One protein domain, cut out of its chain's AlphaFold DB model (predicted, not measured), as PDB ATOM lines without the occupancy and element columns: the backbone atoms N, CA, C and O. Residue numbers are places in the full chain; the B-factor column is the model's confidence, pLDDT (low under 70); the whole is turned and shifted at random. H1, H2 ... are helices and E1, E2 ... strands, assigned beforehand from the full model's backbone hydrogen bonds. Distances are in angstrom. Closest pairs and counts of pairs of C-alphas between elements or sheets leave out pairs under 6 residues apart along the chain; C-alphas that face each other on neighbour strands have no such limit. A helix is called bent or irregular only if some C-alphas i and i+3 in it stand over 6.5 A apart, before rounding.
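Overview. This is residues 212 to 376 of the 401 residues of an uncharacterized protein of Arsukibacterium sp. MJ3 (UniProt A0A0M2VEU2). This is an elongated cluster of mostly crossed helices with H1 as its core: H4 and H6 pack on the first residues of H1, within 230 to 235, H5 packs on its residues 238 to 242, and H2 crosses both H4 and H5. The strand hairpin E1-E2, with H7 beside it, and the hairpin E3-E4, close to the last residues of H6, lie toward one end; H3 and the long link 275 to 289 lie toward the other. The printed part has 165 residues with eight named helices and four strands, in the order E1 E2 H1 H2 H3 H4 E3 E4 H5 H6 H7 H8; both two-stranded sheets are antiparallel. The class is mostly helix, and the whole is compact, with a radius of gyration of the C-alphas of 17.4 A and spans of 55 by 34 by 27 A.

Arrangement. Begin at the hairpin of E1, residues 217 to 221, and E2, residues 224 to 228, antiparallel at 141 degrees; look for N 219 and O 226, 2.9 A apart. The closest C-alphas of E1 and H7, residues 362 to 369, are those of Glu 217 and Cys 366, 5.5 A. H6, residues 337 to 357, forms a helical hairpin with H7; they only just touch, with 3 pairs of C-alphas within 8 A, closest Leu 356 and Pro 362 at 6.9 A. H8, residues 372 to 376, and H7 meet only through their link. E3, residues 303 to 305, and E4, residues 308 to 310, form an antiparallel hairpin, with N 305 and O 308 at 2.8 A; Asn 308 of E4 and Asn 357 of H6 have their closest C-alphas, 5.5 A apart. The hub is H1, residues 230 to 244. Its residues 230 to 234 touch 345 to 349 of H6, closest C-alphas Ser 230 and Glu 349, 5.4 A, at a steep tilt of 41 degrees, opposite ways. Its residues 231 to 235 touch 296 to 301 of H4, residues 290 to 301, closest C-alphas His 232 and Lys 300, 4.3 A. Its residues 238 to 242 touch 323 to 327 of H5, residues 316 to 327, at a shallow tilt of 31 degrees, the same way, closest C-alphas Trp 242 and Ile 327, 4.9 A. Residues 261 to 266 of H2, residues 255 to 267, touch 321 to 326 of H5, closest C-alphas Ala 265 and Ala 326, 5.2 A. H3, residues 270 to 274, touches no helix. Every O i to N i+4 pair is within hydrogen-bond range in H1, H3, H4, H7 and H8; the counts are 8 of 9 in H2, 5 of 8 in H5 and 14 of 17 in H6.

Along the chain. Find C-alpha 217, where E1 begins, at (180.243, 260.498, 112.170). H1 starts at C-alpha 230, (179.229, 253.120, 108.301), and runs 21.3 A; H6 runs 31.5 A, H2 19.2 A and H4 16.6 A. H5, 15.1 A, is only just irregular: C-alphas 321 and 324 are 6.6 A apart. H8 ends at C-alpha 376, (180.370, 261.987, 93.256).

Size, cuts and confidence. The two C-alphas farthest apart, those of Lys 277 and Gly 359, are 55.8 A apart. The printed part has no cut, and its one long link joins H3 to H4. Mean pLDDT of the printed part is 89.9; residue 223 alone is under 70.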
ATOM      1  N   ASP A 212     175.647 258.571 101.062       90.50
ATOM      2  CA  ASP A 212     175.762 259.726 101.973       90.50
ATOM      3  C   ASP A 212     175.135 259.472 103.352       90.50
ATOM      4  O   ASP A 212     175.587 259.989 104.372       90.50
ATOM      5  N   SER A 213     174.093 258.638 103.413       90.38
ATOM      6  CA  SER A 213     173.414 258.306 104.672       90.38
ATOM      7  C   SER A 213     174.223 257.359 105.565       90.38
ATOM      8  O   SER A 213     173.764 257.030 106.663       90.38
ATOM      9  N   PHE A 214     175.376 256.885 105.093       92.19
ATOM     10  CA  PHE A 214     176.226 255.912 105.767       92.19
ATOM     11  C   PHE A 214     177.644 256.430 106.021       92.19
ATOM     12  O   PHE A 214     178.502 255.643 106.418       92.19
ATOM     13  N   LEU A 215     177.928 257.714 105.801       95.06
ATOM     14  CA  LEU A 215     179.247 258.284 106.084       95.06
ATOM     15  C   LEU A 215     179.504 258.322 107.601       95.06
ATOM     16  O   LEU A 215     178.601 258.701 108.342       95.06
ATOM     17  N   PRO A 216     180.700 257.933 108.076       95.56
ATOM     18  CA  PRO A 216     181.005 257.872 109.499       95.56
ATOM     19  C   PRO A 216     180.883 259.248 110.157       95.56
ATOM     20  O   PRO A 216     181.211 260.273 109.560       95.56
ATOM     21  N   GLU A 217     180.456 259.263 111.416       95.25
ATOM     22  CA  GLU A 217     180.243 260.498 112.170       95.25
ATOM     23  C   GLU A 217     180.754 260.394 113.611       95.25
ATOM     24  O   GLU A 217     180.886 259.311 114.187       95.25
ATOM     25  N   ILE A 218     181.038 261.548 114.218       93.38
ATOM     26  CA  ILE A 218     181.279 261.646 115.660       93.38
ATOM     27  C   ILE A 218     179.974 262.065 116.331       93.38
ATOM     28  O   ILE A 218     179.531 263.203 116.188       93.38
ATOM     29  N   ALA A 219     179.378 261.160 117.104       88.38
ATOM     30  CA  ALA A 219     178.212 261.473 117.917       88.38
ATOM     31  C   ALA A 219     178.618 261.821 119.347       88.38
ATOM     32  O   ALA A 219     179.422 261.126 119.969       88.38
ATOM     33  N   ILE A 220     178.009 262.866 119.901       82.06
ATOM     34  CA  ILE A 220     178.186 263.244 121.305       82.06
ATOM     35  C   ILE A 220     177.064 262.584 122.108       82.06
ATOM     36  O   ILE A 220     175.962 263.119 122.226       82.06
ATOM     37  N   ASN A 221     177.340 261.396 122.646       70.06
ATOM     38  CA  ASN A 221     176.413 260.662 123.502       70.06
ATOM     39  C   ASN A 221     176.855 260.796 124.967       70.06
ATOM     40  O   ASN A 221     177.604 259.972 125.485       70.06
ATOM     41  N   GLY A 222     176.383 261.842 125.647       71.50
ATOM     42  CA  GLY A 222     176.807 262.156 127.015       71.50
ATOM     43  C   GLY A 222     178.066 263.024 127.039       71.50
ATOM     44  O   GLY A 222     178.119 264.033 126.341       71.50
ATOM     45  N   THR A 223     179.051 262.681 127.873       67.69
ATOM     46  CA  THR A 223     180.272 263.491 128.064       67.69
ATOM     47  C   THR A 223     181.412 263.146 127.111       67.69
ATOM     48  O   THR A 223     182.342 263.938 126.996       67.69
ATOM     49  N   GLU A 224     181.361 261.994 126.432       73.50
ATOM     50  CA  GLU A 224     182.436 261.534 125.549       73.50
ATOM     51  C   GLU A 224     181.955 261.409 124.093       73.50
ATOM     52  O   GLU A 224     180.878 260.856 123.843       73.50
ATOM     53  N   PRO A 225     182.728 261.921 123.118       82.06
ATOM     54  CA  PRO A 225     182.451 261.702 121.707       82.06
ATOM     55  C   PRO A 225     182.667 260.228 121.343       82.06
ATOM     56  O   PRO A 225     183.700 259.639 121.656       82.06
ATOM     57  N   SER A 226     181.700 259.638 120.647       87.31
ATOM     58  CA  SER A 226     181.758 258.271 120.132       87.31
ATOM     59  C   SER A 226     181.835 258.275 118.610       87.31
ATOM     60  O   SER A 226     181.009 258.912 117.958       87.31
ATOM     61  N   PHE A 227     182.787 257.529 118.050       91.25
ATOM     62  CA  PHE A 227     182.848 257.267 116.614       91.25
ATOM     63  C   PHE A 227     181.736 256.296 116.204       91.25
ATOM     64  O   PHE A 227     181.606 255.211 116.776       91.25
ATOM     65  N   ILE A 228     180.941 256.691 115.215       93.38
ATOM     66  CA  ILE A 228     179.895 255.881 114.603       93.38
ATOM     67  C   ILE A 228     180.349 255.540 113.186       93.38
ATOM     68  O   ILE A 228     180.503 256.421 112.346       93.38
ATOM     69  N   ASN A 229     180.562 254.251 112.932       93.12
ATOM     70  CA  ASN A 229     181.016 253.747 111.639       93.12
ATOM     71  C   ASN A 229     179.861 253.549 110.639       93.12
ATOM     72  O   ASN A 229     178.675 253.589 110.996       93.12
ATOM     73  N   SER A 230     180.208 253.294 109.379       94.38
ATOM     74  CA  SER A 230     179.229 253.120 108.301       94.38
ATOM     75  C   SER A 230     178.267 251.954 108.533       94.38
ATOM     76  O   SER A 230     177.064 252.089 108.284       94.38
ATOM     77  N   ASN A 231     178.734 250.823 109.073       91.88
ATOM     78  CA  ASN A 231     177.845 249.699 109.380       91.88
ATOM     79  C   ASN A 231     176.834 250.021 110.482       91.88
ATOM     80  O   ASN A 231     175.699 249.531 110.456       91.88
ATOM     81  N   HIS A 232     177.215 250.838 111.462       94.00
ATOM     82  CA  HIS A 232     176.295 251.286 112.493       94.00
ATOM     83  C   HIS A 232     175.146 252.071 111.866       94.00
ATOM     84  O   HIS A 232     173.976 251.753 112.117       94.00
ATOM     85  N   LEU A 233     175.470 253.043 111.015       94.62
ATOM     86  CA  LEU A 233     174.490 253.865 110.311       94.62
ATOM     87  C   LEU A 233     173.601 253.030 109.388       94.62
ATOM     88  O   LEU A 233     172.383 253.222 109.374       94.62
ATOM     89  N   LEU A 234     174.168 252.029 108.708       93.12
ATOM     90  CA  LEU A 234     173.404 251.052 107.935       93.12
ATOM     91  C   LEU A 234     172.368 250.320 108.802       93.12
ATOM     92  O   LEU A 234     171.191 250.265 108.443       93.12
ATOM     93  N   MET A 235     172.764 249.794 109.965       94.81
ATOM     94  CA  MET A 235     171.837 249.101 110.870       94.81
ATOM     95  C   MET A 235     170.728 250.032 111.387       94.81
ATOM     96  O   MET A 235     169.568 249.620 111.471       94.81
ATOM     97  N   GLU A 236     171.051 251.286 111.713       94.75
ATOM     98  CA  GLU A 236     170.051 252.296 112.091       94.75
ATOM     99  C   GLU A 236     169.087 252.599 110.939       94.75
ATOM    100  O   GLU A 236     167.876 252.708 111.147       94.75
ATOM    101  N   ARG A 237     169.590 252.687 109.703       93.50
ATOM    102  CA  ARG A 237     168.766 252.943 108.520       93.50
ATOM    103  C   ARG A 237     167.834 251.778 108.207       93.50
ATOM    104  O   ARG A 237     166.655 252.024 107.966       93.50
ATOM    105  N   LEU A 238     168.321 250.539 108.279       94.12
ATOM    106  CA  LEU A 238     167.498 249.337 108.103       94.12
ATOM    107  C   LEU A 238     166.390 249.267 109.155       94.12
ATOM    108  O   LEU A 238     165.236 249.015 108.814       94.12
ATOM    109  N   LYS A 239     166.697 249.591 110.416       96.38
ATOM    110  CA  LYS A 239     165.669 249.696 111.456       96.38
ATOM    111  C   LYS A 239     164.644 250.790 111.144       96.38
ATOM    112  O   LYS A 239     163.450 250.551 111.285       96.38
ATOM    113  N   ARG A 240     165.072 251.983 110.716       95.38
ATOM    114  CA  ARG A 240     164.150 253.074 110.337       95.38
ATOM    115  C   ARG A 240     163.283 252.708 109.130       95.38
ATOM    116  O   ARG A 240     162.136 253.140 109.057       95.38
ATOM    117  N   ALA A 241     163.816 251.939 108.183       93.88
ATOM    118  CA  ALA A 241     163.054 251.412 107.054       93.88
ATOM    119  C   ALA A 241     162.012 250.387 107.528       93.88
ATOM    120  O   ALA A 241     160.840 250.509 107.188       93.88
ATOM    121  N   TRP A 242     162.403 249.462 108.410       96.38
ATOM    122  CA  TRP A 242     161.485 248.526 109.066       96.38
ATOM    123  C   TRP A 242     160.363 249.237 109.842       96.38
ATOM    124  O   TRP A 242     159.204 248.846 109.757       96.38
ATOM    125  N   GLU A 243     160.660 250.332 110.549       95.56
ATOM    126  CA  GLU A 243     159.647 251.108 111.283       95.56
ATOM    127  C   GLU A 243     158.551 251.699 110.390       95.56
ATOM    128  O   GLU A 243     157.445 251.948 110.878       95.56
ATOM    129  N   LYS A 244     158.873 251.939 109.115       94.75
ATOM    130  CA  LYS A 244     157.973 252.488 108.096       94.75
ATOM    131  C   LYS A 244     157.376 251.413 107.185       94.75
ATOM    132  O   LYS A 244     156.537 251.750 106.357       94.75
ATOM    133  N   SER A 245     157.815 250.163 107.316       93.44
ATOM    134  CA  SER A 245     157.358 249.057 106.480       93.44
ATOM    135  C   SER A 245     155.893 248.726 106.756       93.44
ATOM    136  O   SER A 245     155.474 248.620 107.913       93.44
ATOM    137  N   GLU A 246     155.130 248.498 105.689       90.62
ATOM    138  CA  GLU A 246     153.774 247.950 105.770       90.62
ATOM    139  C   GLU A 246     153.750 246.463 106.160       90.62
ATOM    140  O   GLU A 246     152.743 245.976 106.670       90.62
ATOM    141  N   HIS A 247     154.878 245.764 106.008       88.94
ATOM    142  CA  HIS A 247     155.049 244.349 106.353       88.94
ATOM    143  C   HIS A 247     155.535 244.127 107.790       88.94
ATOM    144  O   HIS A 247     155.764 242.986 108.197       88.94
ATOM    145  N   ARG A 248     155.698 245.199 108.575       91.88
ATOM    146  CA  ARG A 248     156.078 245.105 109.986       91.88
ATOM    147  C   ARG A 248     155.023 244.330 110.780       91.88
ATOM    148  O   ARG A 248     153.849 244.699 110.796       91.88
ATOM    149  N   ILE A 249     155.465 243.318 111.525       90.31
ATOM    150  CA  ILE A 249     154.591 242.452 112.327       90.31
ATOM    151  C   ILE A 249     154.556 242.930 113.786       90.31
ATOM    152  O   ILE A 249     153.485 242.979 114.400       90.31
ATOM    153  N   ASP A 250     155.700 243.303 114.373       91.19
ATOM    154  CA  ASP A 250     155.717 243.824 115.745       91.19
ATOM    155  C   ASP A 250     155.098 245.232 115.817       91.19
ATOM    156  O   ASP A 250     155.376 246.128 115.019       91.19
ATOM    157  N   LYS A 251     154.242 245.454 116.816       85.81
ATOM    158  CA  LYS A 251     153.514 246.720 116.987       85.81
ATOM    159  C   LYS A 251     154.373 247.825 117.603       85.81
ATOM    160  O   LYS A 251     153.991 248.990 117.539       85.81
ATOM    161  N   LYS A 252     155.489 247.482 118.256       89.56
ATOM    162  CA  LYS A 252     156.346 248.434 118.969       89.56
ATOM    163  C   LYS A 252     157.595 248.745 118.152       89.56
ATOM    164  O   LYS A 252     158.467 247.890 118.013       89.56
ATOM    165  N   SER A 253     157.746 250.006 117.743       92.38
ATOM    166  CA  SER A 253     158.949 250.555 117.091       92.38
ATOM    167  C   SER A 253     160.160 250.593 118.038       92.38
ATOM    168  O   SER A 253     160.582 251.638 118.522       92.38
ATOM    169  N   THR A 254     160.705 249.425 118.362       95.44
ATOM    170  CA  THR A 254     161.850 249.242 119.261       95.44
ATOM    171  C   THR A 254     162.859 248.302 118.617       95.44
ATOM    172  O   THR A 254     162.500 247.503 117.756       95.44
ATOM    173  N   TRP A 255     164.118 248.341 119.063       96.31
ATOM    174  CA  TRP A 255     165.124 247.357 118.639       96.31
ATOM    175  C   TRP A 255     164.674 245.917 118.914       96.31
ATOM    176  O   TRP A 255     164.869 245.050 118.074       96.31
ATOM    177  N   GLN A 256     164.011 245.678 120.050       96.31
ATOM    178  CA  GLN A 256     163.465 244.361 120.381       96.31
ATOM    179  C   GLN A 256     162.397 243.907 119.375       96.31
ATOM    180  O   GLN A 256     162.420 242.754 118.957       96.31
ATOM    181  N   GLY A 257     161.490 244.808 118.977       96.00
ATOM    182  CA  GLY A 257     160.488 244.528 117.946       96.00
ATOM    183  C   GLY A 257     161.132 244.207 116.598       96.00
ATOM    184  O   GLY A 257     160.779 243.211 115.975       96.00
ATOM    185  N   PHE A 258     162.157 244.971 116.209       97.19
ATOM    186  CA  PHE A 258     162.896 244.707 114.975       97.19
ATOM    187  C   PHE A 258     163.555 243.325 114.995       97.19
ATOM    188  O   PHE A 258     163.409 242.561 114.047       97.19
ATOM    189  N   TYR A 259     164.215 242.949 116.095       96.94
ATOM    190  CA  TYR A 259     164.842 241.630 116.192       96.94
ATOM    191  C   TYR A 259     163.838 240.474 116.088       96.94
ATOM    192  O   TYR A 259     164.180 239.430 115.533       96.94
ATOM    193  N   ARG A 260     162.611 240.642 116.600       95.88
ATOM    194  CA  ARG A 260     161.552 239.631 116.450       95.88
ATOM    195  C   ARG A 260     161.116 239.488 115.001       95.88
ATOM    196  O   ARG A 260     160.951 238.367 114.538       95.88
ATOM    197  N   ASP A 261     160.968 240.597 114.285       95.31
ATOM    198  CA  ASP A 261     160.583 240.564 112.873       95.31
ATOM    199  C   ASP A 261     161.682 239.971 111.987       95.31
ATOM    200  O   ASP A 261     161.366 239.218 111.070       95.31
ATOM    201  N   LEU A 262     162.961 240.183 112.317       95.69
ATOM    202  CA  LEU A 262     164.067 239.466 111.670       95.69
ATOM    203  C   LEU A 262     163.987 237.948 111.913       95.69
ATOM    204  O   LEU A 262     164.159 237.165 110.981       95.69
ATOM    205  N   ALA A 263     163.674 237.516 113.141       94.44
ATOM    206  CA  ALA A 263     163.510 236.093 113.462       94.44
ATOM    207  C   ALA A 263     162.320 235.451 112.738       94.44
ATOM    208  O   ALA A 263     162.400 234.314 112.272       94.44
ATOM    209  N   ARG A 264     161.225 236.201 112.594       93.62
ATOM    210  CA  ARG A 264     160.066 235.793 111.795       93.62
ATOM    211  C   ARG A 264     160.435 235.675 110.320       93.62
ATOM    212  O   ARG A 264     160.108 234.662 109.711       93.62
ATOM    213  N   ALA A 265     161.161 236.647 109.770       91.50
ATOM    214  CA  ALA A 265     161.544 236.673 108.360       91.50
ATOM    215  C   ALA A 265     162.410 235.474 107.940       91.50
ATOM    216  O   ALA A 265     162.293 235.008 106.809       91.50
ATOM    217  N   GLU A 266     163.230 234.904 108.822       89.62
ATOM    218  CA  GLU A 266     163.959 233.667 108.503       89.62
ATOM    219  C   GLU A 266     163.047 232.443 108.337       89.62
ATOM    220  O   GLU A 266     163.397 231.521 107.604       89.62
ATOM    221  N   THR A 267     161.892 232.428 109.007       88.44
ATOM    222  CA  THR A 267     160.992 231.263 109.050       88.44
ATOM    223  C   THR A 267     159.826 231.399 108.071       88.44
ATOM    224  O   THR A 267     159.445 230.434 107.414       88.44
ATOM    225  N   LEU A 268     159.260 232.599 107.952       89.62
ATOM    226  CA  LEU A 268     158.108 232.878 107.099       89.62
ATOM    227  C   LEU A 268     158.533 232.946 105.629       89.62
ATOM    228  O   LEU A 268     159.551 233.552 105.289       89.62
ATOM    229  N   ASN A 269     157.764 232.329 104.733       87.31
ATOM    230  CA  ASN A 269     157.968 232.463 103.289       87.31
ATOM    231  C   ASN A 269     157.322 233.756 102.762       87.31
ATOM    232  O   ASN A 269     156.528 234.387 103.453       87.31
ATOM    233  N   ILE A 270     157.670 234.151 101.533       85.00
ATOM    234  CA  ILE A 270     157.102 235.353 100.895       85.00
ATOM    235  C   ILE A 270     155.574 235.230 100.785       85.00
ATOM    236  O   ILE A 270     154.871 236.190 101.081       85.00
ATOM    237  N   ASP A 271     155.056 234.040 100.469       86.88
ATOM    238  CA  ASP A 271     153.611 233.801 100.338       86.88
ATOM    239  C   ASP A 271     152.829 234.143 101.614       86.88
ATOM    240  O   ASP A 271     151.721 234.670 101.533       86.88
ATOM    241  N   TRP A 272     153.411 233.909 102.797       90.75
ATOM    242  CA  TRP A 272     152.787 234.273 104.069       90.75
ATOM    243  C   TRP A 272     152.533 235.781 104.168       90.75
ATOM    244  O   TRP A 272     151.470 236.184 104.635       90.75
ATOM    245  N   TYR A 273     153.473 236.605 103.693       84.38
ATOM    246  CA  TYR A 273     153.342 238.066 103.698       84.38
ATOM    247  C   TYR A 273     152.302 238.570 102.690       84.38
ATOM    248  O   TYR A 273     151.747 239.650 102.882       84.38
ATOM    249  N   LEU A 274     152.039 237.799 101.632       81.69
ATOM    250  CA  LEU A 274     151.106 238.161 100.564       81.69
ATOM    251  C   LEU A 274     149.668 237.684 100.821       81.69
ATOM    252  O   LEU A 274     148.746 238.214 100.204       81.69
ATOM    253  N   ASP A 275     149.453 236.708 101.710       87.00
ATOM    254  CA  ASP A 275     148.116 236.213 102.062       87.00
ATOM    255  C   ASP A 275     147.557 236.913 103.322       87.00
ATOM    256  O   ASP A 275     147.991 236.617 104.440       87.00
ATOM    257  N   PRO A 276     146.515 237.762 103.199       78.81
ATOM    258  CA  PRO A 276     145.895 238.455 104.333       78.81
ATOM    259  C   PRO A 276     145.243 237.521 105.363       78.81
ATOM    260  O   PRO A 276     144.881 237.961 106.455       78.81
ATOM    261  N   LYS A 277     145.008 236.252 105.006       85.25
ATOM    262  CA  LYS A 277     144.405 235.240 105.886       85.25
ATOM    263  C   LYS A 277     145.447 234.461 106.683       85.25
ATOM    264  O   LYS A 277     145.062 233.722 107.597       85.25
ATOM    265  N   SER A 278     146.729 234.623 106.362       87.94
ATOM    266  CA  SER A 278     147.828 233.993 107.078       87.94
ATOM    267  C   SER A 278     147.795 234.363 108.554       87.94
ATOM    268  O   SER A 278     147.742 235.532 108.937       87.94
ATOM    269  N   LYS A 279     147.833 233.344 109.412       88.31
ATOM    270  CA  LYS A 279     148.005 233.528 110.855       88.31
ATOM    271  C   LYS A 279     149.470 233.338 111.202       88.31
ATOM    272  O   LYS A 279     150.141 232.480 110.627       88.31
ATOM    273  N   LEU A 280     149.958 234.137 112.145       90.19
ATOM    274  CA  LEU A 280     151.298 233.957 112.680       90.19
ATOM    275  C   LEU A 280     151.346 232.615 113.436       90.19
ATOM    276  O   LEU A 280     150.486 232.394 114.293       90.19
ATOM    277  N   PRO A 281     152.291 231.715 113.116       90.69
ATOM    278  CA  PRO A 281     152.511 230.504 113.898       90.69
ATOM    279  C   PRO A 281     152.791 230.839 115.367       90.69
ATOM    280  O   PRO A 281     153.447 231.841 115.659       90.69
ATOM    281  N   TYR A 282     152.306 230.005 116.287       88.69
ATOM    282  CA  TYR A 282     152.395 230.258 117.730       88.69
ATOM    283  C   TYR A 282     153.852 230.405 118.198       88.69
ATOM    284  O   TYR A 282     154.191 231.308 118.958       88.69
ATOM    285  N   GLU A 283     154.745 229.574 117.664       88.69
ATOM    286  CA  GLU A 283     156.184 229.606 117.920       88.69
ATOM    287  C   GLU A 283     156.877 230.904 117.463       88.69
ATOM    288  O   GLU A 283     157.998 231.187 117.884       88.69
ATOM    289  N   LEU A 284     156.213 231.715 116.632       90.44
ATOM    290  CA  LEU A 284     156.709 232.993 116.122       90.44
ATOM    291  C   LEU A 284     156.060 234.213 116.800       90.44
ATOM    292  O   LEU A 284     156.373 235.354 116.435       90.44
ATOM    293  N   GLU A 285     155.189 234.015 117.795       88.62
ATOM    294  CA  GLU A 285     154.615 235.115 118.583       88.62
ATOM    295  C   GLU A 285     155.696 235.841 119.401       88.62
ATOM    296  O   GLU A 285     155.769 237.072 119.352       88.62
ATOM    297  N   ASP A 286     156.591 235.098 120.061       90.69
ATOM    298  CA  ASP A 286     157.759 235.630 120.784       90.69
ATOM    299  C   ASP A 286     159.015 234.778 120.505       90.69
ATOM    300  O   ASP A 286     159.432 233.975 121.342       90.69
ATOM    301  N   PRO A 287     159.605 234.899 119.301       93.38
ATOM    302  CA  PRO A 287     160.741 234.077 118.897       93.38
ATOM    303  C   PRO A 287     162.013 234.460 119.671       93.38
ATOM    304  O   PRO A 287     162.177 235.608 120.090       93.38
ATOM    305  N   ASP A 288     162.965 233.528 119.807       93.62
ATOM    306  CA  ASP A 288     164.286 233.855 120.362       93.62
ATOM    307  C   ASP A 288     165.051 234.806 119.429       93.62
ATOM    308  O   ASP A 288     165.388 234.486 118.288       93.62
ATOM    309  N   VAL A 289     165.368 235.988 119.953       95.88
ATOM    310  CA  VAL A 289     166.058 237.056 119.223       95.88
ATOM    311  C   VAL A 289     167.543 237.175 119.559       95.88
ATOM    312  O   VAL A 289     168.231 238.060 119.040       95.88
ATOM    313  N   SER A 290     168.062 236.321 120.446       95.69
ATOM    314  CA  SER A 290     169.413 236.447 121.007       95.69
ATOM    315  C   SER A 290     170.490 236.486 119.924       95.69
ATOM    316  O   SER A 290     171.439 237.275 120.014       95.69
ATOM    317  N   LYS A 291     170.318 235.694 118.857       94.44
ATOM    318  CA  LYS A 291     171.242 235.683 117.718       94.44
ATOM    319  C   LYS A 291     171.276 237.012 116.964       94.44
ATOM    320  O   LYS A 291     172.368 237.491 116.674       94.44
ATOM    321  N   PHE A 292     170.129 237.654 116.728       95.19
ATOM    322  CA  PHE A 292     170.050 238.933 116.013       95.19
ATOM    323  C   PHE A 292     170.577 240.078 116.852       95.19
ATOM    324  O   PHE A 292     171.392 240.860 116.371       95.19
ATOM    325  N   LYS A 293     170.200 240.125 118.133       96.12
ATOM    326  CA  LYS A 293     170.732 241.112 119.075       96.12
ATOM    327  C   LYS A 293     172.261 241.063 119.109       96.12
ATOM    328  O   LYS A 293     172.920 242.096 119.005       96.12
ATOM    329  N   LYS A 294     172.836 239.859 119.207       95.00
ATOM    330  CA  LYS A 294     174.290 239.651 119.217       95.00
ATOM    331  C   LYS A 294     174.930 239.962 117.861       95.00
ATOM    332  O   LYS A 294     175.986 240.589 117.833       95.00
ATOM    333  N   ARG A 295     174.315 239.538 116.751       94.19
ATOM    334  CA  ARG A 295     174.814 239.777 115.386       94.19
ATOM    335  C   ARG A 295     174.833 241.268 115.057       94.19
ATOM    336  O   ARG A 295     175.888 241.767 114.698       94.19
ATOM    337  N   ILE A 296     173.734 241.985 115.278       95.19
ATOM    338  CA  ILE A 296     173.633 243.430 115.022       95.19
ATOM    339  C   ILE A 296     174.571 244.216 115.936       95.19
ATOM    340  O   ILE A 296     175.270 245.102 115.459       95.19
ATOM    341  N   SER A 297     174.673 243.860 117.221       93.75
ATOM    342  CA  SER A 297     175.658 244.486 118.115       93.75
ATOM    343  C   SER A 297     177.086 244.353 117.576       93.75
ATOM    344  O   SER A 297     177.841 245.319 117.629       93.75
ATOM    345  N   ARG A 298     177.452 243.180 117.046       92.25
ATOM    346  CA  ARG A 298     178.771 242.931 116.443       92.25
ATOM    347  C   ARG A 298     178.961 243.656 115.113       92.25
ATOM    348  O   ARG A 298     180.052 244.136 114.866       92.25
ATOM    349  N   ILE A 299     177.927 243.767 114.282       92.00
ATOM    350  CA  ILE A 299     177.982 244.569 113.047       92.00
ATOM    351  C   ILE A 299     178.267 246.037 113.385       92.00
ATOM    352  O   ILE A 299     179.155 246.639 112.800       92.00
ATOM    353  N   LYS A 300     177.569 246.587 114.385       91.50
ATOM    354  CA  LYS A 300     177.704 247.993 114.798       91.50
ATOM    355  C   LYS A 300     179.039 248.358 115.451       91.50
ATOM    356  O   LYS A 300     179.370 249.533 115.498       91.50
ATOM    357  N   SER A 301     179.735 247.397 116.058       87.25
ATOM    358  CA  SER A 301     180.926 247.662 116.890       87.25
ATOM    359  C   SER A 301     182.170 246.876 116.477       87.25
ATOM    360  O   SER A 301     183.227 247.020 117.087       87.25
ATOM    361  N   GLY A 302     182.054 246.026 115.457       87.12
ATOM    362  CA  GLY A 302     183.062 245.031 115.125       87.12
ATOM    363  C   GLY A 302     183.213 243.948 116.200       87.12
ATOM    364  O   GLY A 302     182.394 243.774 117.109       87.12
ATOM    365  N   VAL A 303     184.285 243.166 116.078       86.25
ATOM    366  CA  VAL A 303     184.701 242.174 117.075       86.25
ATOM    367  C   VAL A 303     186.133 242.463 117.491       86.25
ATOM    368  O   VAL A 303     187.030 242.509 116.654       86.25
ATOM    369  N   LEU A 304     186.353 242.613 118.797       84.81
ATOM    370  CA  LEU A 304     187.694 242.760 119.352       84.81
ATOM    371  C   LEU A 304     188.509 241.480 119.133       84.81
ATOM    372  O   LEU A 304     188.086 240.383 119.502       84.81
ATOM    373  N   ASN A 305     189.698 241.643 118.566       80.56
ATOM    374  CA  ASN A 305     190.716 240.617 118.414       80.56
ATOM    375  C   ASN A 305     192.041 241.148 118.980       80.56
ATOM    376  O   ASN A 305     192.835 241.780 118.280       80.56
ATOM    377  N   GLY A 306     192.262 240.924 120.277       84.19
ATOM    378  CA  GLY A 306     193.375 241.536 121.001       84.19
ATOM    379  C   GLY A 306     193.185 243.049 121.118       84.19
ATOM    380  O   GLY A 306     192.197 243.495 121.696       84.19
ATOM    381  N   LYS A 307     194.134 243.825 120.578       81.25
ATOM    382  CA  LYS A 307     194.063 245.298 120.533       81.25
ATOM    383  C   LYS A 307     193.318 245.844 119.308       81.25
ATOM    384  O   LYS A 307     193.003 247.026 119.296       81.25
ATOM    385  N   ASN A 308     193.035 244.996 118.317       84.81
ATOM    386  CA  ASN A 308     192.466 245.421 117.041       84.81
ATOM    387  C   ASN A 308     190.973 245.102 116.977       84.81
ATOM    388  O   ASN A 308     190.505 244.108 117.538       84.81
ATOM    389  N   ILE A 309     190.232 245.911 116.232       85.19
ATOM    390  CA  ILE A 309     188.839 245.670 115.878       85.19
ATOM    391  C   ILE A 309     188.818 244.979 114.516       85.19
ATOM    392  O   ILE A 309     189.454 245.433 113.568       85.19
ATOM    393  N   LYS A 310     188.094 243.866 114.401       86.00
ATOM    394  CA  LYS A 310     187.770 243.255 113.109       86.00
ATOM    395  C   LYS A 310     186.378 243.710 112.668       86.00
ATOM    396  O   LYS A 310     185.444 243.558 113.467       86.00
ATOM    397  N   PRO A 311     186.209 244.229 111.437       84.81
ATOM    398  CA  PRO A 311     184.889 244.573 110.933       84.81
ATOM    399  C   PRO A 311     184.047 243.302 110.793       84.81
ATOM    400  O   PRO A 311     184.557 242.221 110.488       84.81
ATOM    401  N   VAL A 312     182.744 243.427 111.025       84.31
ATOM    402  CA  VAL A 312     181.789 242.343 110.791       84.31
ATOM    403  C   VAL A 312     180.944 242.722 109.596       84.31
ATOM    404  O   VAL A 312     179.977 243.470 109.712       84.31
ATOM    405  N   LEU A 313     181.353 242.213 108.442       79.19
ATOM    406  CA  LEU A 313     180.734 242.543 107.173       79.19
ATOM    407  C   LEU A 313     179.435 241.750 106.979       79.19
ATOM    408  O   LEU A 313     179.318 240.590 107.389       79.19
ATOM    409  N   VAL A 314     178.442 242.414 106.386       82.25
ATOM    410  CA  VAL A 314     177.156 241.820 106.011       82.25
ATOM    411  C   VAL A 314     177.254 241.388 104.554       82.25
ATOM    412  O   VAL A 314     177.548 242.203 103.680       82.25
ATOM    413  N   SER A 315     177.031 240.104 104.281       81.31
ATOM    414  CA  SER A 315     176.994 239.612 102.898       81.31
ATOM    415  C   SER A 315     175.715 240.075 102.192       81.31
ATOM    416  O   SER A 315     174.687 240.269 102.838       81.31
ATOM    417  N   VAL A 316     175.737 240.180 100.858       81.38
ATOM    418  CA  VAL A 316     174.534 240.519 100.066       81.38
ATOM    419  C   VAL A 316     173.395 239.532 100.348       81.38
ATOM    420  O   VAL A 316     172.251 239.933 100.544       81.38
ATOM    421  N   LYS A 317     173.724 238.243 100.480       83.44
ATOM    422  CA  LYS A 317     172.756 237.202 100.830       83.44
ATOM    423  C   LYS A 317     172.143 237.422 102.215       83.44
ATOM    424  O   LYS A 317     170.933 237.288 102.362       83.44
ATOM    425  N   GLU A 318     172.950 237.749 103.226       86.81
ATOM    426  CA  GLU A 318     172.445 238.065 104.571       86.81
ATOM    427  C   GLU A 318     171.564 239.320 104.542       86.81
ATOM    428  O   GLU A 318     170.480 239.317 105.123       86.81
ATOM    429  N   LEU A 319     171.984 240.367 103.826       88.94
ATOM    430  CA  LEU A 319     171.195 241.580 103.631       88.94
ATOM    431  C   LEU A 319     169.811 241.254 103.053       88.94
ATOM    432  O   LEU A 319     168.801 241.648 103.630       88.94
ATOM    433  N   GLN A 320     169.766 240.488 101.965       88.81
ATOM    434  CA  GLN A 320     168.535 240.096 101.285       88.81
ATOM    435  C   GLN A 320     167.639 239.199 102.146       88.81
ATOM    436  O   GLN A 320     166.486 239.535 102.416       88.81
ATOM    437  N   GLN A 321     168.174 238.063 102.600       86.38
ATOM    438  CA  GLN A 321     167.386 236.996 103.225       86.38
ATOM    439  C   GLN A 321     166.937 237.325 104.649       86.38
ATOM    440  O   GLN A 321     165.942 236.767 105.109       86.38
ATOM    441  N   THR A 322     167.650 238.224 105.326       87.38
ATOM    442  CA  THR A 322     167.374 238.581 106.718       87.38
ATOM    443  C   THR A 322     166.775 239.975 106.822       87.38
ATOM    444  O   THR A 322     165.665 240.138 107.324       87.38
ATOM    445  N   PHE A 323     167.499 240.996 106.360       92.88
ATOM    446  CA  PHE A 323     167.136 242.385 106.630       92.88
ATOM    447  C   PHE A 323     166.083 242.911 105.654       92.88
ATOM    448  O   PHE A 323     165.033 243.368 106.096       92.88
ATOM    449  N   ILE A 324     166.329 242.810 104.343       92.12
ATOM    450  CA  ILE A 324     165.379 243.252 103.311       92.12
ATOM    451  C   ILE A 324     164.099 242.438 103.418       92.12
ATOM    452  O   ILE A 324     163.027 243.024 103.425       92.12
ATOM    453  N   LYS A 325     164.183 241.120 103.616       91.75
ATOM    454  CA  LYS A 325     162.995 240.276 103.782       91.75
ATOM    455  C   LYS A 325     162.064 240.721 104.911       91.75
ATOM    456  O   LYS A 325     160.854 240.640 104.752       91.75
ATOM    457  N   ALA A 326     162.596 241.224 106.024       92.06
ATOM    458  CA  ALA A 326     161.774 241.741 107.119       92.06
ATOM    459  C   ALA A 326     161.162 243.129 106.840       92.06
ATOM    460  O   ALA A 326     160.260 243.554 107.558       92.06
ATOM    461  N   ILE A 327     161.674 243.857 105.844       93.00
ATOM    462  CA  ILE A 327     161.257 245.224 105.495       93.00
ATOM    463  C   ILE A 327     160.337 245.216 104.269       93.00
ATOM    464  O   ILE A 327     159.374 245.972 104.218       93.00
ATOM    465  N   SER A 328     160.657 244.390 103.282       90.75
ATOM    466  CA  SER A 328     160.054 244.336 101.955       90.75
ATOM    467  C   SER A 328     160.290 242.930 101.366       90.75
ATOM    468  O   SER A 328     161.247 242.698 100.616       90.75
ATOM    469  N   PRO A 329     159.487 241.935 101.795       89.62
ATOM    470  CA  PRO A 329     159.644 240.527 101.426       89.62
ATOM    471  C   PRO A 329     159.712 240.279  99.914       89.62
ATOM    472  O   PRO A 329     160.495 239.447  99.458       89.62
ATOM    473  N   GLU A 330     158.934 241.012  99.132       87.25
ATOM    474  CA  GLU A 330     158.848 240.924  97.676       87.25
ATOM    475  C   GLU A 330     160.145 241.347  96.971       87.25
ATOM    476  O   GLU A 330     160.503 240.757  95.952       87.25
ATOM    477  N   HIS A 331     160.909 242.275  97.556       86.25
ATOM    478  CA  HIS A 331     162.212 242.687  97.029       86.25
ATOM    479  C   HIS A 331     163.368 241.817  97.559       86.25
ATOM    480  O   HIS A 331     164.486 241.905  97.061       86.25
ATOM    481  N   SER A 332     163.125 240.921  98.524       84.94
ATOM    482  CA  SER A 332     164.184 240.090  99.130       84.94
ATOM    483  C   SER A 332     164.815 239.061  98.187       84.94
ATOM    484  O   SER A 332     165.915 238.582  98.452       84.94
ATOM    485  N   ALA A 333     164.133 238.720  97.092       82.62
ATOM    486  CA  ALA A 333     164.640 237.819  96.059       82.62
ATOM    487  C   ALA A 333     165.234 238.559  94.847       82.62
ATOM    488  O   ALA A 333     165.818 237.915  93.974       82.62
ATOM    489  N   LEU A 334     165.086 239.886  94.776       78.69
ATOM    490  CA  LEU A 334     165.611 240.683  93.674       78.69
ATOM    491  C   LEU A 334     167.108 240.902  93.876       78.69
ATOM    492  O   LEU A 334     167.541 241.436  94.896       78.69
ATOM    493  N   VAL A 335     167.894 240.454  92.899       75.00
ATOM    494  CA  VAL A 335     169.327 240.732  92.802       75.00
ATOM    495  C   VAL A 335     169.492 241.720  91.657       75.00
ATOM    496  O   VAL A 335     169.400 241.331  90.493       75.00
ATOM    497  N   ASP A 336     169.696 242.986  91.995       79.00
ATOM    498  CA  ASP A 336     169.974 244.046  91.033       79.00
ATOM    499  C   ASP A 336     171.139 244.925  91.506       79.00
ATOM    500  O   ASP A 336     171.665 244.771  92.616       79.00
ATOM    501  N   GLU A 337     171.568 245.839  90.638       80.88
ATOM    502  CA  GLU A 337     172.732 246.685  90.864       80.88
ATOM    503  C   GLU A 337     172.553 247.664  92.042       80.88
ATOM    504  O   GLU A 337     173.545 248.189  92.538       80.88
ATOM    505  N   SER A 338     171.337 247.886  92.566       79.12
ATOM    506  CA  SER A 338     171.113 248.790  93.707       79.12
ATOM    507  C   SER A 338     171.713 248.241  95.001       79.12
ATOM    508  O   SER A 338     172.056 248.997  95.911       79.12
ATOM    509  N   LEU A 339     171.924 246.921  95.072       83.50
ATOM    510  CA  LEU A 339     172.593 246.275  96.200       83.50
ATOM    511  C   LEU A 339     174.076 246.672  96.312       83.50
ATOM    512  O   LEU A 339     174.680 246.474  97.370       83.50
ATOM    513  N   LEU A 340     174.660 247.255  95.258       85.69
ATOM    514  CA  LEU A 340     176.042 247.737  95.257       85.69
ATOM    515  C   LEU A 340     176.250 248.939  96.191       85.69
ATOM    516  O   LEU A 340     177.352 249.087  96.714       85.69
ATOM    517  N   ASP A 341     175.207 249.706  96.529       88.06
ATOM    518  CA  ASP A 341     175.297 250.742  97.572       88.06
ATOM    519  C   ASP A 341     175.733 250.142  98.918       88.06
ATOM    520  O   ASP A 341     176.538 250.716  99.651       88.06
ATOM    521  N   PHE A 342     175.263 248.936  99.242       87.94
ATOM    522  CA  PHE A 342     175.668 248.249 100.467       87.94
ATOM    523  C   PHE A 342     177.086 247.682 100.366       87.94
ATOM    524  O   PHE A 342     177.766 247.549 101.381       87.94
ATOM    525  N   VAL A 343     177.560 247.379  99.156       85.81
ATOM    526  CA  VAL A 343     178.956 246.993  98.920       85.81
ATOM    527  C   VAL A 343     179.884 248.177  99.200       85.81
ATOM    528  O   VAL A 343     180.905 247.991  99.864       85.81
ATOM    529  N   ILE A 344     179.495 249.394  98.804       90.69
ATOM    530  CA  ILE A 344     180.213 250.629  99.156       90.69
ATOM    531  C   ILE A 344     180.308 250.776 100.682       90.69
ATOM    532  O   ILE A 344     181.393 251.012 101.212       90.69
ATOM    533  N   VAL A 345     179.214 250.533 101.415       90.50
ATOM    534  CA  VAL A 345     179.218 250.556 102.891       90.50
ATOM    535  C   VAL A 345     180.212 249.554 103.485       90.50
ATOM    536  O   VAL A 345     180.939 249.904 104.416       90.50
ATOM    537  N   LYS A 346     180.294 248.325 102.946       88.31
ATOM    538  CA  LYS A 346     181.284 247.324 103.399       88.31
ATOM    539  C   LYS A 346     182.716 247.836 103.225       88.31
ATOM    540  O   LYS A 346     183.555 247.618 104.098       88.31
ATOM    541  N   VAL A 347     182.990 248.489 102.098       88.44
ATOM    542  CA  VAL A 347     184.308 249.048 101.773       88.44
ATOM    543  C   VAL A 347     184.656 250.189 102.724       88.44
ATOM    544  O   VAL A 347     185.733 250.180 103.318       88.44
ATOM    545  N   PHE A 348     183.725 251.116 102.945       92.88
ATOM    546  CA  PHE A 348     183.899 252.223 103.883       92.88
ATOM    547  C   PHE A 348     184.167 251.731 105.305       92.88
ATOM    548  O   PHE A 348     185.130 252.170 105.930       92.88
ATOM    549  N   GLU A 349     183.385 250.762 105.786       91.31
ATOM    550  CA  GLU A 349     183.603 250.133 107.089       91.31
ATOM    551  C   GLU A 349     185.011 249.533 107.201       91.31
ATOM    552  O   GLU A 349     185.708 249.760 108.191       91.31
ATOM    553  N   TYR A 350     185.435 248.749 106.205       89.25
ATOM    554  CA  TYR A 350     186.744 248.102 106.223       89.25
ATOM    555  C   TYR A 350     187.872 249.136 106.358       89.25
ATOM    556  O   TYR A 350     188.745 248.988 107.215       89.25
ATOM    557  N   VAL A 351     187.811 250.208 105.564       91.00
ATOM    558  CA  VAL A 351     188.793 251.301 105.583       91.00
ATOM    559  C   VAL A 351     188.786 252.004 106.939       91.00
ATOM    560  O   VAL A 351     189.839 252.150 107.554       91.00
ATOM    561  N   GLN A 352     187.611 252.372 107.457       93.44
ATOM    562  CA  GLN A 352     187.472 253.034 108.759       93.44
ATOM    563  C   GLN A 352     188.097 252.210 109.884       93.44
ATOM    564  O   GLN A 352     188.892 252.728 110.666       93.44
ATOM    565  N   ILE A 353     187.776 250.916 109.956       91.38
ATOM    566  CA  ILE A 353     188.305 250.034 110.997       91.38
ATOM    567  C   ILE A 353     189.816 249.814 110.835       91.38
ATOM    568  O   ILE A 353     190.525 249.772 111.840       91.38
ATOM    569  N   SER A 354     190.327 249.713 109.602       89.12
ATOM    570  CA  SER A 354     191.772 249.621 109.350       89.12
ATOM    571  C   SER A 354     192.505 250.854 109.882       89.12
ATOM    572  O   SER A 354     193.423 250.723 110.686       89.12
ATOM    573  N   LEU A 355     192.030 252.051 109.530       92.38
ATOM    574  CA  LEU A 355     192.630 253.314 109.961       92.38
ATOM    575  C   LEU A 355     192.573 253.492 111.487       92.38
ATOM    576  O   LEU A 355     193.545 253.934 112.098       92.38
ATOM    577  N   LEU A 356     191.467 253.096 112.125       92.38
ATOM    578  CA  LEU A 356     191.359 253.106 113.588       92.38
ATOM    579  C   LEU A 356     192.374 252.167 114.251       92.38
ATOM    580  O   LEU A 356     192.992 252.542 115.247       92.38
ATOM    581  N   ASN A 357     192.573 250.965 113.700       90.44
ATOM    582  CA  ASN A 357     193.578 250.021 114.199       90.44
ATOM    583  C   ASN A 357     195.011 250.556 114.035       90.44
ATOM    584  O   ASN A 357     195.865 250.268 114.873       90.44
ATOM    585  N   ASP A 358     195.253 251.373 113.009       89.69
ATOM    586  CA  ASP A 358     196.541 252.029 112.762       89.69
ATOM    587  C   ASP A 358     196.768 253.288 113.621       89.69
ATOM    588  O   ASP A 358     197.840 253.904 113.569       89.69
ATOM    589  N   GLY A 359     195.789 253.642 114.461       92.00
ATOM    590  CA  GLY A 359     195.852 254.765 115.394       92.00
ATOM    591  C   GLY A 359     195.515 256.117 114.765       92.00
ATOM    592  O   GLY A 359     195.872 257.152 115.330       92.00
ATOM    593  N   ILE A 360     194.851 256.129 113.607       95.06
ATOM    594  CA  ILE A 360     194.398 257.362 112.960       95.06
ATOM    595  C   ILE A 360     193.254 257.984 113.763       95.06
ATOM    596  O   ILE A 360     192.362 257.297 114.261       95.06
ATOM    597  N   ASN A 361     193.285 259.313 113.889       94.31
ATOM    598  CA  ASN A 361     192.286 260.061 114.641       94.31
ATOM    599  C   ASN A 361     190.883 259.894 114.008       94.31
ATOM    600  O   ASN A 361     190.713 260.252 112.840       94.31
ATOM    601  N   PRO A 362     189.866 259.443 114.772       94.62
ATOM    602  CA  PRO A 362     188.487 259.329 114.292       94.62
ATOM    603  C   PRO A 362     187.917 260.614 113.678       94.62
ATOM    604  O   PRO A 362     187.134 260.544 112.738       94.62
ATOM    605  N   VAL A 363     188.318 261.788 114.185       95.19
ATOM    606  CA  VAL A 363     187.868 263.087 113.660       95.19
ATOM    607  C   VAL A 363     188.353 263.288 112.226       95.19
ATOM    608  O   VAL A 363     187.544 263.614 111.366       95.19
ATOM    609  N   LEU A 364     189.633 263.004 111.955       95.88
ATOM    610  CA  LEU A 364     190.194 263.082 110.604       95.88
ATOM    611  C   LEU A 364     189.446 262.140 109.654       95.88
ATOM    612  O   LEU A 364     189.114 262.534 108.542       95.88
ATOM    613  N   ILE A 365     189.152 260.912 110.097       97.06
ATOM    614  CA  ILE A 365     188.397 259.938 109.298       97.06
ATOM    615  C   ILE A 365     187.037 260.530 108.907       97.06
ATOM    616  O   ILE A 365     186.723 260.592 107.721       97.06
ATOM    617  N   CYS A 366     186.252 261.015 109.874       96.94
ATOM    618  CA  CYS A 366     184.943 261.611 109.597       96.94
ATOM    619  C   CYS A 366     185.036 262.834 108.672       96.94
ATOM    620  O   CYS A 366     184.256 262.938 107.730       96.94
ATOM    621  N   GLU A 367     185.996 263.735 108.907       96.38
ATOM    622  CA  GLU A 367     186.204 264.929 108.076       96.38
ATOM    623  C   GLU A 367     186.498 264.570 106.617       96.38
ATOM    624  O   GLU A 367     185.914 265.166 105.720       96.38
ATOM    625  N   GLN A 368     187.362 263.581 106.370       97.12
ATOM    626  CA  GLN A 368     187.680 263.171 105.003       97.12
ATOM    627  C   GLN A 368     186.508 262.441 104.335       97.12
ATOM    628  O   GLN A 368     186.197 262.726 103.185       97.12
ATOM    629  N   PHE A 369     185.816 261.537 105.040       97.44
ATOM    630  CA  PHE A 369     184.661 260.829 104.471       97.44
ATOM    631  C   PHE A 369     183.477 261.756 104.161       97.44
ATOM    632  O   PHE A 369     182.754 261.503 103.199       97.44
ATOM    633  N   ALA A 370     183.291 262.837 104.927       96.25
ATOM    634  CA  ALA A 370     182.247 263.834 104.678       96.25
ATOM    635  C   ALA A 370     182.373 264.515 103.300       96.25
ATOM    636  O   ALA A 370     181.404 265.085 102.800       96.25
ATOM    637  N   GLU A 371     183.543 264.423 102.663       96.50
ATOM    638  CA  GLU A 371     183.796 264.983 101.338       96.50
ATOM    639  C   GLU A 371     183.262 264.126 100.183       96.50
ATOM    640  O   GLU A 371     183.376 264.537  99.030       96.50
ATOM    641  N   TYR A 372     182.646 262.968 100.456       96.44
ATOM    642  CA  TYR A 372     182.154 262.033  99.435       96.44
ATOM    643  C   TYR A 372     181.349 262.701  98.303       96.44
ATOM    644  O   TYR A 372     181.624 262.460  97.127       96.44
ATOM    645  N   SER A 373     180.428 263.612  98.635       95.06
ATOM    646  CA  SER A 373     179.608 264.336  97.647       95.06
ATOM    647  C   SER A 373     180.422 265.111  96.594       95.06
ATOM    648  O   SER A 373     179.999 265.238  95.438       95.06
ATOM    649  N   LYS A 374     181.623 265.598  96.950       96.25
ATOM    650  CA  LYS A 374     182.543 266.246  96.001       96.25
ATOM    651  C   LYS A 374     183.085 265.249  94.977       96.25
ATOM    652  O   LYS A 374     183.183 265.594  93.802       96.25
ATOM    653  N   TYR A 375     183.391 264.022  95.399       96.06
ATOM    654  CA  TYR A 375     183.860 262.960  94.501       96.06
ATOM    655  C   TYR A 375     182.753 262.499  93.563       96.06
ATOM    656  O   TYR A 375     183.001 262.343  92.370       96.06
ATOM    657  N   GLU A 376     181.530 262.344  94.076       94.94
ATOM    658  CA  GLU A 376     180.370 261.987  93.256       94.94
ATOM    659  C   GLU A 376     180.158 263.012  92.134       94.94
ATOM    660  O   GLU A 376     180.074 262.648  90.961       94.94
TER     661      GLU A 376